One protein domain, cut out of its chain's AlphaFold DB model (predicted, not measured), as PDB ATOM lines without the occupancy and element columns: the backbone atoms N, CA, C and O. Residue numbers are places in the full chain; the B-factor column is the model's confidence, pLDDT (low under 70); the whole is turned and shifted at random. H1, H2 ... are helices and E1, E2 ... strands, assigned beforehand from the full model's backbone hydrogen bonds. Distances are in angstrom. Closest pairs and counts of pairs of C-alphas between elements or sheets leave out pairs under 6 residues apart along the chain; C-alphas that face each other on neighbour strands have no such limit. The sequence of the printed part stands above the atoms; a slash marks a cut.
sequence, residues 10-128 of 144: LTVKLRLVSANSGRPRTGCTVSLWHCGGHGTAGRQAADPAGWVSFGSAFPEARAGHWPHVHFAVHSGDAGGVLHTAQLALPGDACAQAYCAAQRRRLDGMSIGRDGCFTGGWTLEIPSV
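What this domain is: This is residues 10 to 128 of the 144 residues of an uncharacterized protein of Actinoplanes xinjiangensis (UniProt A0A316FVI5). This is a small, lopsided sandwich: a twisted sheet of four strands, E3 E2 E5 E6, makes one layer, and a ribbon of two strands, E1 and E4, covers part of one of its faces. Two short helices, H1 and H2, lie beyond one end of the sandwich, and from H2 the last stretch, residues 108 to 128, folds back past E6. The printed part has 119 residues, with six named strands followed by two named helices, in the order E1 E2 E3 E4 E5 E6 H1 H2; both sheets are antiparallel. The class is mixed, helices and strands, with 57 residues, under half, in named elements. The whole is compact, with a radius of gyration of the C-alphas of 15.0 A, but elongated, spanning 44 by 26 by 22 A.

Where its parts are: E1, residues 10 to 17, begins at C-alpha 10 (56.207, 12.360, -8.781) and is 22.5 A long. E2 is residues 29 to 34, E3 residues 40 to 45, and E4 residues 51 to 57, 19.4 A long. E5, residues 68 to 74, measures 20.0 A, and E6, residues 81 to 88, measures 20.6 A. H1 is residues 91 to 97, 9.8 A long; H2, residues 100 to 107, is 10.6 A long and ends at C-alpha 107 (64.208, 12.486, -28.454).

How they stand to each other: In the larger sheet E3 and E6 are the edge strands. E2 and E3 form a hairpin, with N 30 and O 44 2.8 A apart. E2 and E5 are antiparallel at 159 degrees, with N 31 and O 72 2.9 A apart. E5 and E6 form the other hairpin, with N 73 and O 83 2.8 A apart. E1 and E4 are antiparallel at 158 degrees, with N 12 and O 54 2.9 A apart. The two sheets form a sandwich, two sheets face to face, their strands at 31 degrees; the closest C-alphas of E3 and E4, those of Ala 41 and Ser 56, are 6.0 A apart. E1 and E6 are apart. Neither helix is on the larger sheet. H1 and H2 are close but not clearly touching, at a shallow tilt of 14 degrees, opposite ways; their closest C-alphas, Ala 95 and Arg 103, are 6.3 A apart. In H1 and H2 every O i to N i+4 pair is within hydrogen-bond range.

The domain as a whole: The two C-alphas farthest apart, those of Ala 78 and Ala 100, are 45.8 A apart. The printed part has no cut. The link E1 to E2, 11 residues, is long. The mean pLDDT of the printed part is 90.0; residues 36 to 39 and 77 to 79 are under 70.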
ATOM      1  N   LEU A  10      57.337  11.765  -8.081       93.38
ATOM      2  CA  LEU A  10      56.207  12.360  -8.781       93.38
ATOM      3  C   LEU A  10      54.972  12.285  -7.895       93.38
ATOM      4  O   LEU A  10      54.541  11.203  -7.510       93.38
ATOM      5  N   THR A  11      54.358  13.429  -7.621       96.31
ATOM      6  CA  THR A  11      53.022  13.479  -7.025       96.31
ATOM      7  C   THR A  11      51.992  13.760  -8.109       96.31
ATOM      8  O   THR A  11      52.096  14.758  -8.819       96.31
ATOM      9  N   VAL A  12      50.975  12.908  -8.230       97.25
ATOM     10  CA  VAL A  12      49.863  13.112  -9.166       97.25
ATOM     11  C   VAL A  12      48.629  13.565  -8.401       97.25
ATOM     12  O   VAL A  12      48.090  12.818  -7.588       97.25
ATOM     13  N   LYS A  13      48.165  14.783  -8.684       97.81
ATOM     14  CA  LYS A  13      46.964  15.386  -8.106       97.81
ATOM     15  C   LYS A  13      45.864  15.477  -9.153       97.81
ATOM     16  O   LYS A  13      46.011  16.169 -10.160       97.81
ATOM     17  N   LEU A  14      44.735  14.834  -8.886       97.94
ATOM     18  CA  LEU A  14      43.552  14.924  -9.733       97.94
ATOM     19  C   LEU A  14      42.424  15.608  -8.972       97.94
ATOM     20  O   LEU A  14      42.161  15.272  -7.819       97.94
ATOM     21  N   ARG A  15      41.756  16.555  -9.632       97.62
ATOM     22  CA  ARG A  15      40.508  17.147  -9.149       97.62
ATOM     23  C   ARG A  15      39.350  16.636  -9.982       97.62
ATOM     24  O   ARG A  15      39.250  16.967 -11.159       97.62
ATOM     25  N   LEU A  16      38.469  15.862  -9.374       96.81
ATOM     26  CA  LEU A  16      37.280  15.328 -10.014       96.81
ATOM     27  C   LEU A  16      36.145  16.340  -9.924       96.81
ATOM     28  O   LEU A  16      35.772  16.792  -8.838       96.81
ATOM     29  N   VAL A  17      35.572  16.676 -11.073       96.94
ATOM     30  CA  VAL A  17      34.404  17.552 -11.175       96.94
ATOM     31  C   VAL A  17      33.348  16.913 -12.063       96.94
ATOM     32  O   VAL A  17      33.662  16.142 -12.961       96.94
ATOM     33  N   SER A  18      32.082  17.234 -11.821       95.00
ATOM     34  CA  SER A  18      30.998  16.870 -12.732       95.00
ATOM     35  C   SER A  18      31.179  17.592 -14.067       95.00
ATOM     36  O   SER A  18      31.237  18.822 -14.084       95.00
ATOM     37  N   ALA A  19      31.191  16.857 -15.180       93.00
ATOM     38  CA  ALA A  19      31.275  17.458 -16.516       93.00
ATOM     39  C   ALA A  19      30.100  18.410 -16.829       93.00
ATOM     40  O   ALA A  19      30.267  19.380 -17.561       93.00
ATOM     41  N   ASN A  20      28.930  18.176 -16.222       93.94
ATOM     42  CA  ASN A  20      27.723  18.980 -16.447       93.94
ATOM     43  C   ASN A  20      27.693  20.276 -15.625       93.94
ATOM     44  O   ASN A  20      27.160  21.282 -16.079       93.94
ATOM     45  N   SER A  21      28.197  20.242 -14.387       95.88
ATOM     46  CA  SER A  21      28.014  21.346 -13.426       95.88
ATOM     47  C   SER A  21      29.311  22.005 -12.958       95.88
ATOM     48  O   SER A  21      29.258  23.030 -12.283       95.88
ATOM     49  N   GLY A  22      30.471  21.402 -13.233       95.44
ATOM     50  CA  GLY A  22      31.776  21.846 -12.734       95.44
ATOM     51  C   GLY A  22      31.971  21.699 -11.219       95.44
ATOM     52  O   GLY A  22      33.032  22.043 -10.697       95.44
ATOM     53  N   ARG A  23      30.970  21.190 -10.487       96.56
ATOM     54  CA  ARG A  23      31.042  20.995  -9.032       96.56
ATOM     55  C   ARG A  23      31.931  19.799  -8.679       96.56
ATOM     56  O   ARG A  23      31.974  18.850  -9.465       96.56
ATOM     57  N   PRO A  24      32.600  19.810  -7.508       96.69
ATOM     58  CA  PRO A  24      33.352  18.659  -7.015       96.69
ATOM     59  C   PRO A  24      32.548  17.364  -7.073       96.69
ATOM     60  O   PRO A  24      31.387  17.333  -6.660       96.69
ATOM     61  N   ARG A  25      33.172  16.296  -7.572       93.19
ATOM     62  CA  ARG A  25      32.570  14.966  -7.583       93.19
ATOM     63  C   ARG A  25      33.057  14.181  -6.369       93.19
ATOM     64  O   ARG A  25      34.229  13.829  -6.283       93.19
ATOM     65  N   THR A  26      32.149  13.934  -5.434       90.31
ATOM     66  CA  THR A  26      32.419  13.208  -4.186       90.31
ATOM     67  C   THR A  26      32.057  11.727  -4.316       90.31
ATOM     68  O   THR A  26      31.446  11.309  -5.304       90.31
ATOM     69  N   GLY A  27      32.473  10.906  -3.346       90.19
ATOM     70  CA  GLY A  27      32.128   9.476  -3.306       90.19
ATOM     71  C   GLY A  27      32.738   8.642  -4.438       90.19
ATOM     72  O   GLY A  27      32.240   7.563  -4.745       90.19
ATOM     73  N   CYS A  28      33.790   9.146  -5.087       93.62
ATOM     74  CA  CYS A  28      34.529   8.432  -6.124       93.62
ATOM     75  C   CYS A  28      35.848   7.898  -5.565       93.62
ATOM     76  O   CYS A  28      36.460   8.509  -4.686       93.62
ATOM     77  N   THR A  29      36.322   6.791  -6.131       94.81
ATOM     78  CA  THR A  29      37.703   6.334  -5.932       94.81
ATOM     79  C   THR A  29      38.463   6.404  -7.244       94.81
ATOM     80  O   THR A  29      37.877   6.266  -8.317       94.81
ATOM     81  N   VAL A  30      39.768   6.628  -7.175       95.38
ATOM     82  CA  VAL A  30      40.648   6.634  -8.340       95.38
ATOM     83  C   VAL A  30      41.693   5.552  -8.171       95.38
ATOM     84  O   VAL A  30      42.308   5.463  -7.114       95.38
ATOM     85  N   SER A  31      41.891   4.742  -9.204       94.38
ATOM     86  CA  SER A  31      43.063   3.880  -9.343       94.38
ATOM     87  C   SER A  31      44.059   4.528 -10.288       94.38
ATOM     88  O   SER A  31      43.650   5.039 -11.325       94.38
ATOM     89  N   LEU A  32      45.345   4.491  -9.943       94.50
ATOM     90  CA  LEU A  32      46.423   5.059 -10.751       94.50
ATOM     91  C   LEU A  32      47.526   4.022 -10.971       94.50
ATOM     92  O   LEU A  32      47.952   3.346 -10.034       94.50
ATOM     93  N   TRP A  33      47.996   3.894 -12.210       91.62
ATOM     94  CA  TRP A  33      49.068   2.969 -12.572       91.62
ATOM     95  C   TRP A  33      49.944   3.527 -13.685       91.62
ATOM     96  O   TRP A  33      49.528   4.352 -14.498       91.62
ATOM     97  N   HIS A  34      51.190   3.076 -13.709       84.69
ATOM     98  CA  HIS A  34      52.186   3.573 -14.645       84.69
ATOM     99  C   HIS A  34      52.269   2.694 -15.888       84.69
ATOM    100  O   HIS A  34      52.161   1.466 -15.817       84.69
ATOM    101  N   CYS A  35      52.529   3.328 -17.029       74.75
ATOM    102  CA  CYS A  35      52.970   2.608 -18.212       74.75
ATOM    103  C   CYS A  35      54.371   2.022 -17.963       74.75
ATOM    104  O   CYS A  35      55.207   2.642 -17.306       74.75
ATOM    105  N   GLY A  36      54.641   0.814 -18.462       63.22
ATOM    106  CA  GLY A  36      55.986   0.229 -18.396       63.22
ATOM    107  C   GLY A  36      56.381  -0.406 -17.056       63.22
ATOM    108  O   GLY A  36      57.564  -0.469 -16.746       63.22
ATOM    109  N   GLY A  37      55.426  -0.906 -16.265       55.66
ATOM    110  CA  GLY A  37      55.725  -1.893 -15.215       55.66
ATOM    111  C   GLY A  37      56.174  -1.346 -13.856       55.66
ATOM    112  O   GLY A  37      56.479  -2.147 -12.980       55.66
ATOM    113  N   HIS A  38      56.122  -0.030 -13.619       61.69
ATOM    114  CA  HIS A  38      56.379   0.573 -12.292       61.69
ATOM    115  C   HIS A  38      55.272   0.270 -11.255       61.69
ATOM    116  O   HIS A  38      55.237   0.852 -10.175       61.69
ATOM    117  N   GLY A  39      54.351  -0.639 -11.581       66.44
ATOM    118  CA  GLY A  39      53.238  -1.019 -10.729       66.44
ATOM    119  C   GLY A  39      52.114   0.018 -10.673       66.44
ATOM    120  O   GLY A  39      52.032   0.979 -11.445       66.44
ATOM    121  N   THR A  40      51.193  -0.243  -9.754       76.19
ATOM    122  CA  THR A  40      50.048   0.608  -9.424       76.19
ATOM    123  C   THR A  40      50.443   1.524  -8.270       76.19
ATOM    124  O   THR A  40      50.892   1.026  -7.241       76.19
ATOM    125  N   ALA A  41      50.210   2.834  -8.392       83.75
ATOM    126  CA  ALA A  41      50.336   3.758  -7.258       83.75
ATOM    127  C   ALA A  41      49.214   3.562  -6.222       83.75
ATOM    128  O   ALA A  41      49.269   4.104  -5.124       83.75
ATOM    129  N   GLY A  42      48.191   2.775  -6.564       88.69
ATOM    130  CA  GLY A  42      47.152   2.317  -5.654       88.69
ATOM    131  C   GLY A  42      45.769   2.819  -6.038       88.69
ATOM    132  O   GLY A  42      45.529   3.308  -7.145       88.69
ATOM    133  N   ARG A  43      44.841   2.672  -5.091       92.25
ATOM    134  CA  ARG A  43      43.485   3.210  -5.159       92.25
ATOM    135  C   ARG A  43      43.266   4.158  -3.993       92.25
ATOM    136  O   ARG A  43      43.537   3.791  -2.855       92.25
ATOM    137  N   GLN A  44      42.741   5.345  -4.266       93.81
ATOM    138  CA  GLN A  44      42.453   6.346  -3.243       93.81
ATOM    139  C   GLN A  44      41.067   6.954  -3.437       93.81
ATOM    140  O   GLN A  44      40.627   7.169  -4.566       93.81
ATOM    141  N   ALA A  45      40.379   7.240  -2.333       93.88
ATOM    142  CA  ALA A  45      39.135   7.998  -2.357       93.88
ATOM    143  C   ALA A  45      39.415   9.480  -2.634       93.88
ATOM    144  O   ALA A  45      40.412  10.026  -2.156       93.88
ATOM    145  N   ALA A  46      38.531  10.117  -3.401       94.62
ATOM    146  CA  ALA A  46      38.525  11.565  -3.527       94.62
ATOM    147  C   ALA A  46      37.940  12.203  -2.258       94.62
ATOM    148  O   ALA A  46      36.971  11.698  -1.687       94.62
ATOM    149  N   ASP A  47      38.519  13.320  -1.828       95.31
ATOM    150  CA  ASP A  47      38.024  14.099  -0.696       95.31
ATOM    151  C   ASP A  47      36.704  14.842  -1.036       95.31
ATOM    152  O   ASP A  47      36.259  14.846  -2.192       95.31
ATOM    153  N   PRO A  48      36.041  15.501  -0.063       95.44
ATOM    154  CA  PRO A  48      34.807  16.252  -0.318       95.44
ATOM    155  C   PRO A  48      34.947  17.413  -1.319       95.44
ATOM    156  O   PRO A  48      33.949  17.873  -1.872       95.44
ATOM    157  N   ALA A  49      36.167  17.892  -1.569       95.94
ATOM    158  CA  ALA A  49      36.476  18.903  -2.576       95.94
ATOM    159  C   ALA A  49      36.834  18.290  -3.951       95.94
ATOM    160  O   ALA A  49      37.128  19.035  -4.898       95.94
ATOM    161  N   GLY A  50      36.737  16.961  -4.080       95.75
ATOM    162  CA  GLY A  50      36.979  16.188  -5.294       95.75
ATOM    163  C   GLY A  50      38.456  15.897  -5.549       95.75
ATOM    164  O   GLY A  50      38.801  15.484  -6.653       95.75
ATOM    165  N   TRP A  51      39.347  16.140  -4.589       97.69
ATOM    166  CA  TRP A  51      40.779  15.941  -4.775       97.69
ATOM    167  C   TRP A  51      41.226  14.532  -4.413       97.69
ATOM    168  O   TRP A  51      40.795  13.952  -3.422       97.69
ATOM    169  N   VAL A  52      42.172  14.018  -5.189       96.69
ATOM    170  CA  VAL A  52      42.940  12.813  -4.879       96.69
ATOM    171  C   VAL A  52      44.412  13.067  -5.206       96.69
ATOM    172  O   VAL A  52      44.724  13.811  -6.139       96.69
ATOM    173  N   SER A  53      45.326  12.497  -4.418       96.88
ATOM    174  CA  SER A  53      46.765  12.756  -4.529       96.88
ATOM    175  C   SER A  53      47.581  11.488  -4.323       96.88
ATOM    176  O   SER A  53      47.593  10.961  -3.217       96.88
ATOM    177  N   PHE A  54      48.305  11.046  -5.345       95.94
ATOM    178  CA  PHE A  54      49.153   9.857  -5.298       95.94
ATOM    179  C   PHE A  54      50.621  10.260  -5.226       95.94
ATOM    180  O   PHE A  54      51.083  11.018  -6.078       95.94
ATOM    181  N   GLY A  55      51.357   9.734  -4.249       92.81
ATOM    182  CA  GLY A  55      52.817   9.727  -4.289       92.81
ATOM    183  C   GLY A  55      53.298   8.557  -5.144       92.81
ATOM    184  O   GLY A  55      52.858   7.429  -4.939       92.81
ATOM    185  N   SER A  56      54.166   8.822  -6.115       88.06
ATOM    186  CA  SER A  56      54.719   7.822  -7.028       88.06
ATOM    187  C   SER A  56      56.119   8.228  -7.520       88.06
ATOM    188  O   SER A  56      56.750   9.140  -6.980       88.06
ATOM    189  N   ALA A  57      56.611   7.552  -8.556       88.25
ATOM    190  CA  ALA A  57      57.839   7.864  -9.271       88.25
ATOM    191  C   ALA A  57      57.542   8.329 -10.705       88.25
ATOM    192  O   ALA A  57      56.571   7.901 -11.337       88.25
ATOM    193  N   PHE A  58      58.386   9.212 -11.231       90.00
ATOM    194  CA  PHE A  58      58.317   9.647 -12.621       90.00
ATOM    195  C   PHE A  58      58.542   8.440 -13.553       90.00
ATOM    196  O   PHE A  58      59.519   7.712 -13.359       90.00
ATOM    197  N   PRO A  59      57.668   8.194 -14.549       89.12
ATOM    198  CA  PRO A  59      57.759   7.008 -15.396       89.12
ATOM    199  C   PRO A  59      59.015   7.036 -16.268       89.12
ATOM    200  O   PRO A  59      59.405   8.080 -16.794       89.12
ATOM    201  N   GLU A  60      59.630   5.876 -16.470       83.81
ATOM    202  CA  GLU A  60      60.778   5.729 -17.364       83.81
ATOM    203  C   GLU A  60      60.467   6.067 -18.831       83.81
ATOM    204  O   GLU A  60      59.375   5.820 -19.345       83.81
ATOM    205  N   ALA A  61      61.490   6.550 -19.543       85.38
ATOM    206  CA  ALA A  61      61.456   6.680 -20.996       85.38
ATOM    207  C   ALA A  61      61.539   5.294 -21.663       85.38
ATOM    208  O   ALA A  61      62.635   4.737 -21.834       85.38
ATOM    209  N   ARG A  62      60.386   4.752 -22.068       85.44
ATOM    210  CA  ARG A  62      60.263   3.482 -22.798       85.44
ATOM    211  C   ARG A  62      60.112   3.727 -24.298       85.44
ATOM    212  O   ARG A  62      59.219   4.440 -24.730       85.44
ATOM    213  N   ALA A  63      60.971   3.104 -25.104       83.62
ATOM    214  CA  ALA A  63      60.934   3.238 -26.561       83.62
ATOM    215  C   ALA A  63      59.523   2.984 -27.128       83.62
ATOM    216  O   ALA A  63      58.874   2.002 -26.765       83.62
ATOM    217  N   GLY A  64      59.069   3.879 -28.009       84.88
ATOM    218  CA  GLY A  64      57.756   3.802 -28.657       84.88
ATOM    219  C   GLY A  64      56.575   4.300 -27.820       84.88
ATOM    220  O   GLY A  64      55.476   4.368 -28.359       84.88
ATOM    221  N   HIS A  65      56.789   4.673 -26.553       89.62
ATOM    222  CA  HIS A  65      55.736   5.178 -25.676       89.62
ATOM    223  C   HIS A  65      56.155   6.489 -25.013       89.62
ATOM    224  O   HIS A  65      57.087   6.525 -24.210       89.62
ATOM    225  N   TRP A  66      55.445   7.563 -25.344       92.62
ATOM    226  CA  TRP A  66      55.563   8.849 -24.682       92.62
ATOM    227  C   TRP A  66      55.342   8.691 -23.171       92.62
ATOM    228  O   TRP A  66      54.458   7.935 -22.781       92.62
ATOM    229  N   PRO A  67      56.086   9.377 -22.291       92.56
ATOM    230  CA  PRO A  67      55.920   9.210 -20.849       92.56
ATOM    231  C   PRO A  67      54.513   9.574 -20.364       92.56
ATOM    232  O   PRO A  67      54.050  10.705 -20.537       92.56
ATOM    233  N   HIS A  68      53.827   8.615 -19.736       93.19
ATOM    234  CA  HIS A  68      52.460   8.811 -19.263       93.19
ATOM    235  C   HIS A  68      52.092   7.975 -18.037       93.19
ATOM    236  O   HIS A  68      52.760   7.005 -17.671       93.19
ATOM    237  N   VAL A  69      50.990   8.379 -17.411       93.31
ATOM    238  CA  VAL A  69      50.370   7.711 -16.263       93.31
ATOM    239  C   VAL A  69      48.905   7.447 -16.587       93.31
ATOM    240  O   VAL A  69      48.231   8.334 -17.103       93.31
ATOM    241  N   HIS A  70      48.398   6.261 -16.275       93.88
ATOM    242  CA  HIS A  70      46.991   5.917 -16.453       93.88
ATOM    243  C   HIS A  70      46.213   6.075 -15.153       93.88
ATOM    244  O   HIS A  70      46.750   5.880 -14.058       93.88
ATOM    245  N   PHE A  71      44.923   6.367 -15.276       95.38
ATOM    246  CA  PHE A  71      44.014   6.332 -14.147       95.38
ATOM    247  C   PHE A  71      42.599   5.920 -14.556       95.38
ATOM    248  O   PHE A  71      42.161   6.128 -15.689       95.38
ATOM    249  N   ALA A  72      41.866   5.371 -13.593       95.06
ATOM    250  CA  ALA A  72      40.441   5.101 -13.701       95.06
ATOM    251  C   ALA A  72      39.714   5.700 -12.500       95.06
ATOM    252  O   ALA A  72      40.113   5.491 -11.354       95.06
ATOM    253  N   VAL A  73      38.646   6.441 -12.770       95.69
ATOM    254  CA  VAL A  73      37.693   6.932 -11.780       95.69
ATOM    255  C   VAL A  73      36.570   5.918 -11.676       95.69
ATOM    256  O   VAL A  73      35.969   5.529 -12.676       95.69
ATOM    257  N   HIS A  74      36.265   5.517 -10.455       94.50
ATOM    258  CA  HIS A  74      35.209   4.577 -10.141       94.50
ATOM    259  C   HIS A  74      34.118   5.287  -9.353       94.50
ATOM    260  O   HIS A  74      34.410   6.160  -8.524       94.50
ATOM    261  N   SER A  75      32.869   4.888  -9.583       90.94
ATOM    262  CA  SER A  75      31.799   5.173  -8.632       90.94
ATOM    263  C   SER A  75      32.138   4.497  -7.301       90.94
ATOM    264  O   SER A  75      33.001   3.621  -7.268       90.94
ATOM    265  N   GLY A  76      31.530   4.949  -6.202       76.38
ATOM    266  CA  GLY A  76      31.756   4.390  -4.867       76.38
ATOM    267  C   GLY A  76      31.379   2.904  -4.758       76.38
ATOM    268  O   GLY A  76      31.941   2.042  -5.427       76.38
ATOM    269  N   ASP A  77      30.412   2.583  -3.910       59.34
ATOM    270  CA  ASP A  77      30.178   1.209  -3.429       59.34
ATOM    271  C   ASP A  77      29.798   0.181  -4.520       59.34
ATOM    272  O   ASP A  77      29.888  -1.023  -4.298       59.34
ATOM    273  N   ALA A  78      29.428   0.634  -5.725       60.16
ATOM    274  CA  ALA A  78      29.118  -0.225  -6.872       60.16
ATOM    275  C   ALA A  78      30.343  -0.606  -7.740       60.16
ATOM    276  O   ALA A  78      30.200  -1.397  -8.670       60.16
ATOM    277  N   GLY A  79      31.530  -0.031  -7.495       66.81
ATOM    278  CA  GLY A  79      32.808  -0.397  -8.135       66.81
ATOM    279  C   GLY A  79      32.948  -0.107  -9.640       66.81
ATOM    280  O   GLY A  79      34.029  -0.303 -10.209       66.81
ATOM    281  N   GLY A  80      31.888   0.371 -10.296       87.38
ATOM    282  CA  GLY A  80      31.849   0.607 -11.738       87.38
ATOM    283  C   GLY A  80      32.825   1.692 -12.191       87.38
ATOM    284  O   GLY A  80      32.969   2.730 -11.544       87.38
ATOM    285  N   VAL A  81      33.488   1.463 -13.324       93.56
ATOM    286  CA  VAL A  81      34.355   2.463 -13.962       93.56
ATOM    287  C   VAL A  81      33.481   3.563 -14.563       93.56
ATOM    288  O   VAL A  81      32.648   3.298 -15.424       93.56
ATOM    289  N   LEU A  82      33.678   4.797 -14.105       93.06
ATOM    290  CA  LEU A  82      33.018   5.992 -14.635       93.06
ATOM    291  C   LEU A  82      33.819   6.620 -15.773       93.06
ATOM    292  O   LEU A  82      33.248   7.145 -16.723       93.06
ATOM    293  N   HIS A  83      35.144   6.607 -15.647       93.50
ATOM    294  CA  HIS A  83      36.039   7.255 -16.592       93.50
ATOM    295  C   HIS A  83      37.414   6.602 -16.529       93.50
ATOM    296  O   HIS A  83      37.943   6.403 -15.439       93.50
ATOM    297  N   THR A  84      38.009   6.320 -17.682       93.56
ATOM    298  CA  THR A  84      39.401   5.879 -17.792       93.56
ATOM    299  C   THR A  84      40.109   6.827 -18.731       93.56
ATOM    300  O   THR A  84      39.607   7.106 -19.817       93.56
ATOM    301  N   ALA A  85      41.267   7.311 -18.309       93.31
ATOM    302  CA  ALA A  85      42.086   8.196 -19.111       93.31
ATOM    303  C   ALA A  85      43.549   8.075 -18.691       93.31
ATOM    304  O   ALA A  85      43.948   7.231 -17.883       93.31
ATOM    305  N   GLN A  86      44.363   8.938 -19.272       93.19
ATOM    306  CA  GLN A  86      45.787   9.006 -19.023       93.19
ATOM    307  C   GLN A  86      46.254  10.462 -18.955       93.19
ATOM    308  O   GLN A  86      45.519  11.406 -19.273       93.19
ATOM    309  N   LEU A  87      47.476  10.631 -18.463       95.31
ATOM    310  CA  LEU A  87      48.192  11.892 -18.377       95.31
ATOM    311  C   LEU A  87      49.440  11.806 -19.250       95.31
ATOM    312  O   LEU A  87      50.368  11.084 -18.890       95.31
ATOM    313  N   ALA A  88      49.486  12.554 -20.351       95.44
ATOM    314  CA  ALA A  88      50.718  12.756 -21.110       95.44
ATOM    315  C   ALA A  88      51.619  13.730 -20.351       95.44
ATOM    316  O   ALA A  88      51.266  14.901 -20.204       95.44
ATOM    317  N   LEU A  89      52.778  13.278 -19.869       95.12
ATOM    318  CA  LEU A  89      53.683  14.174 -19.157       95.12
ATOM    319  C   LEU A  89      54.316  15.178 -20.139       95.12
ATOM    320  O   LEU A  89      54.747  14.773 -21.223       95.12
ATOM    321  N   PRO A  90      54.362  16.478 -19.793       94.81
ATOM    322  CA  PRO A  90      55.001  17.500 -20.614       94.81
ATOM    323  C   PRO A  90      56.475  17.192 -20.910       94.81
ATOM    324  O   PRO A  90      57.204  16.701 -20.048       94.81
ATOM    325  N   GLY A  91      56.933  17.514 -22.123       91.75
ATOM    326  CA  GLY A  91      58.305  17.219 -22.555       91.75
ATOM    327  C   GLY A  91      59.385  17.937 -21.737       91.75
ATOM    328  O   GLY A  91      60.456  17.377 -21.518       91.75
ATOM    329  N   ASP A  92      59.102  19.138 -21.234       92.19
ATOM    330  CA  ASP A  92      59.975  19.882 -20.323       92.19
ATOM    331  C   ASP A  92      60.089  19.198 -18.951       92.19
ATOM    332  O   ASP A  92      61.199  19.015 -18.452       92.19
ATOM    333  N   ALA A  93      58.976  18.720 -18.387       94.25
ATOM    334  CA  ALA A  93      58.980  17.905 -17.174       94.25
ATOM    335  C   ALA A  93      59.767  16.597 -17.374       94.25
ATOM    336  O   ALA A  93      60.564  16.212 -16.517       94.25
ATOM    337  N   CYS A  94      59.608  15.937 -18.527       92.75
ATOM    338  CA  CYS A  94      60.412  14.767 -18.889       92.75
ATOM    339  C   CYS A  94      61.906  15.109 -18.978       92.75
ATOM    340  O   CYS A  94      62.736  14.383 -18.435       92.75
ATOM    341  N   ALA A  95      62.266  16.225 -19.618       90.25
ATOM    342  CA  ALA A  95      63.654  16.660 -19.742       90.25
ATOM    343  C   ALA A  95      64.303  16.967 -18.380       90.25
ATOM    344  O   ALA A  95      65.484  16.663 -18.194       90.25
ATOM    345  N   GLN A  96      63.531  17.515 -17.434       91.50
ATOM    346  CA  GLN A  96      63.963  17.740 -16.052       91.50
ATOM    347  C   GLN A  96      64.157  16.430 -15.281       91.50
ATOM    348  O   GLN A  96      65.140  16.293 -14.556       91.50
ATOM    349  N   ALA A  97      63.242  15.468 -15.434       91.19
ATOM    350  CA  ALA A  97      63.266  14.220 -14.675       91.19
ATOM    351  C   ALA A  97      64.309  13.205 -15.175       91.19
ATOM    352  O   ALA A  97      64.751  12.338 -14.422       91.19
ATOM    353  N   TYR A  98      64.685  13.276 -16.452       91.12
ATOM    354  CA  TYR A  98      65.485  12.247 -17.107       91.12
ATOM    355  C   TYR A  98      66.985  12.490 -17.073       91.12
ATOM    356  O   TYR A  98      67.471  13.591 -17.317       91.12
ATOM    357  N   CYS A  99      67.742  11.406 -16.888       90.00
ATOM    358  CA  CYS A  99      69.178  11.393 -17.142       90.00
ATOM    359  C   CYS A  99      69.472  11.478 -18.655       90.00
ATOM    360  O   CYS A  99      68.587  11.325 -19.499       90.00
ATOM    361  N   ALA A 100      70.739  11.675 -19.033       88.31
ATOM    362  CA  ALA A 100      71.123  11.832 -20.440       88.31
ATOM    363  C   ALA A 100      70.705  10.645 -21.333       88.31
ATOM    364  O   ALA A 100      70.268  10.851 -22.463       88.31
ATOM    365  N   ALA A 101      70.805   9.409 -20.833       88.62
ATOM    366  CA  ALA A 101      70.407   8.221 -21.587       88.62
ATOM    367  C   ALA A 101      68.886   8.159 -21.815       88.62
ATOM    368  O   ALA A 101      68.442   7.806 -22.904       88.62
ATOM    369  N   GLN A 102      68.089   8.536 -20.813       89.88
ATOM    370  CA  GLN A 102      66.631   8.601 -20.926       89.88
ATOM    371  C   GLN A 102      66.187   9.736 -21.860       89.88
ATOM    372  O   GLN A 102      65.299   9.519 -22.680       89.88
ATOM    373  N   ARG A 103      66.852  10.900 -21.823       90.19
ATOM    374  CA  ARG A 103      66.593  12.002 -22.769       90.19
ATOM    375  C   ARG A 103      66.829  11.588 -24.219       90.19
ATOM    376  O   ARG A 103      65.953  11.784 -25.046       90.19
ATOM    377  N   ARG A 104      67.928  10.881 -24.510       90.31
ATOM    378  CA  ARG A 104      68.174  10.334 -25.859       90.31
ATOM    379  C   ARG A 104      67.066   9.395 -26.339       90.31
ATOM    380  O   ARG A 104      66.801   9.331 -27.533       90.31
ATOM    381  N   ARG A 105      66.436   8.641 -25.430       90.25
ATOM    382  CA  ARG A 105      65.271   7.812 -25.776       90.25
ATOM    383  C   ARG A 105      64.057   8.687 -26.070       90.25
ATOM    384  O   ARG A 105      63.388   8.426 -27.061       90.25
ATOM    385  N   LEU A 106      63.796   9.695 -25.233       90.38
ATOM    386  CA  LEU A 106      62.695  10.649 -25.407       90.38
ATOM    387  C   LEU A 106      62.781  11.384 -26.753       90.38
ATOM    388  O   LEU A 106      61.768  11.501 -27.429       90.38
ATOM    389  N   ASP A 107      63.979  11.798 -27.172       91.19
ATOM    390  CA  ASP A 107      64.208  12.486 -28.454       91.19
ATOM    391  C   ASP A 107      63.805  11.630 -29.670       91.19
ATOM    392  O   ASP A 107      63.476  12.153 -30.733       91.19
ATOM    393  N   GLY A 108      63.816  10.301 -29.524       90.38
ATOM    394  CA  GLY A 108      63.346   9.359 -30.541       90.38
ATOM    395  C   GLY A 108      61.835   9.104 -30.515       90.38
ATOM    396  O   GLY A 108      61.338   8.326 -31.330       90.38
ATOM    397  N   MET A 109      61.099   9.703 -29.576       90.75
ATOM    398  CA  MET A 109      59.659   9.513 -29.405       90.75
ATOM    399  C   MET A 109      58.871  10.695 -29.961       90.75
ATOM    400  O   MET A 109      59.342  11.822 -30.062       90.75
ATOM    401  N   SER A 110      57.611  10.434 -30.284       89.44
ATOM    402  CA  SER A 110      56.646  11.467 -30.627       89.44
ATOM    403  C   SER A 110      55.322  11.101 -29.989       89.44
ATOM    404  O   SER A 110      54.802  10.019 -30.257       89.44
ATOM    405  N   ILE A 111      54.763  12.006 -29.184       89.81
ATOM    406  CA  ILE A 111      53.430  11.823 -28.602       89.81
ATOM    407  C   ILE A 111      52.368  11.554 -29.679       89.81
ATOM    408  O   ILE A 111      51.511  10.704 -29.491       89.81
ATOM    409  N   GLY A 112      52.489  12.172 -30.861       88.94
ATOM    410  CA  GLY A 112      51.563  11.952 -31.977       88.94
ATOM    411  C   GLY A 112      51.711  10.610 -32.696       88.94
ATOM    412  O   GLY A 112      50.873  10.275 -33.526       88.94
ATOM    413  N   ARG A 113      52.768   9.842 -32.408       88.62
ATOM    414  CA  ARG A 113      52.964   8.475 -32.922       88.62
ATOM    415  C   ARG A 113      52.721   7.405 -31.863       88.62
ATOM    416  O   ARG A 113      52.789   6.221 -32.181       88.62
ATOM    417  N   ASP A 114      52.472   7.806 -30.623       89.75
ATOM    418  CA  ASP A 114      52.148   6.880 -29.550       89.75
ATOM    419  C   ASP A 114      50.702   6.389 -29.713       89.75
ATOM    420  O   ASP A 114      49.764   7.181 -29.839       89.75
ATOM    421  N   GLY A 115      50.526   5.066 -29.698       86.00
ATOM    422  CA  GLY A 115      49.228   4.409 -29.846       86.00
ATOM    423  C   GLY A 115      48.188   4.840 -28.806       86.00
ATOM    424  O   GLY A 115      47.001   4.893 -29.130       86.00
ATOM    425  N   CYS A 116      48.620   5.207 -27.595       86.00
ATOM    426  CA  CYS A 116      47.750   5.688 -26.523       86.00
ATOM    427  C   CYS A 116      47.139   7.059 -26.838       86.00
ATOM    428  O   CYS A 116      46.038   7.345 -26.382       86.00
ATOM    429  N   PHE A 117      47.804   7.885 -27.647       89.81
ATOM    430  CA  PHE A 117      47.439   9.287 -27.875       89.81
ATOM    431  C   PHE A 117      46.881   9.560 -29.281       89.81
ATOM    432  O   PHE A 117      46.738  10.710 -29.694       89.81
ATOM    433  N   THR A 118      46.509   8.511 -30.017       87.06
ATOM    434  CA  THR A 118      45.968   8.611 -31.388       87.06
ATOM    435  C   THR A 118      44.657   9.400 -31.484       87.06
ATOM    436  O   THR A 118      44.396  10.022 -32.510       87.06
ATOM    437  N   GLY A 119      43.856   9.433 -30.412       82.75
ATOM    438  CA  GLY A 119      42.630  10.239 -30.307       82.75
ATOM    439  C   GLY A 119      42.854  11.715 -29.947       82.75
ATOM    440  O   GLY A 119      41.887  12.466 -29.840       82.75
ATOM    441  N   GLY A 120      44.111  12.134 -29.761       87.56
ATOM    442  CA  GLY A 120      44.493  13.458 -29.276       87.56
ATOM    443  C   GLY A 120      44.852  13.464 -27.787       87.56
ATOM    444  O   GLY A 120      44.347  12.673 -27.001       87.56
ATOM    445  N   TRP A 121      45.743  14.379 -27.399       90.69
ATOM    446  CA  TRP A 121      46.328  14.439 -26.050       90.69
ATOM    447  C   TRP A 121      46.267  15.826 -25.418       90.69
ATOM    448  O   TRP A 121      46.675  15.988 -24.275       90.69
ATOM    449  N   THR A 122      45.782  16.851 -26.124       89.44
ATOM    450  CA  THR A 122      45.805  18.240 -25.633       89.44
ATOM    451  C   THR A 122      45.088  18.383 -24.303       89.44
ATOM    452  O   THR A 122      45.591  19.034 -23.392       89.44
ATOM    453  N   LEU A 123      43.931  17.730 -24.168       90.06
ATOM    454  CA  LEU A 123      43.224  17.715 -22.901       90.06
ATOM    455  C   LEU A 123      43.961  16.887 -21.863       90.06
ATOM    456  O   LEU A 123      43.747  17.180 -20.701       90.06
ATOM    457  N   GLU A 124      44.799  15.921 -22.262       92.69
ATOM    458  CA  GLU A 124      45.497  14.925 -21.440       92.69
ATOM    459  C   GLU A 124      46.779  15.411 -20.754       92.69
ATOM    460  O   GLU A 124      47.323  14.707 -19.902       92.69
ATOM    461  N   ILE A 125      47.233  16.626 -21.061       95.31
ATOM    462  CA  ILE A 125      48.446  17.207 -20.480       95.31
ATOM    463  C   ILE A 125      48.129  17.824 -19.101       95.31
ATOM    464  O   ILE A 125      47.304  18.739 -19.017       95.31
ATOM    465  N   PRO A 126      48.749  17.366 -17.996       96.88
ATOM    466  CA  PRO A 126      48.642  18.018 -16.697       96.88
ATOM    467  C   PRO A 126      49.537  19.263 -16.624       96.88
ATOM    468  O   PRO A 126      50.569  19.349 -17.287       96.88
ATOM    469  N   SER A 127      49.200  20.194 -15.731       97.12
ATOM    470  CA  SER A 127      50.166  21.205 -15.294       97.12
ATOM    471  C   SER A 127      51.216  20.526 -14.423       97.12
ATOM    472  O   SER A 127      50.846  19.818 -13.486       97.12
ATOM    473  N   VAL A 128      52.502  20.767 -14.678       97.38
ATOM    474  CA  VAL A 128      53.591  20.236 -13.847       97.38
ATOM    475  C   VAL A 128      54.353  21.372 -13.180       97.38
ATOM    476  O   VAL A 128      54.705  22.356 -13.822       97.38
TER     477      VAL A 128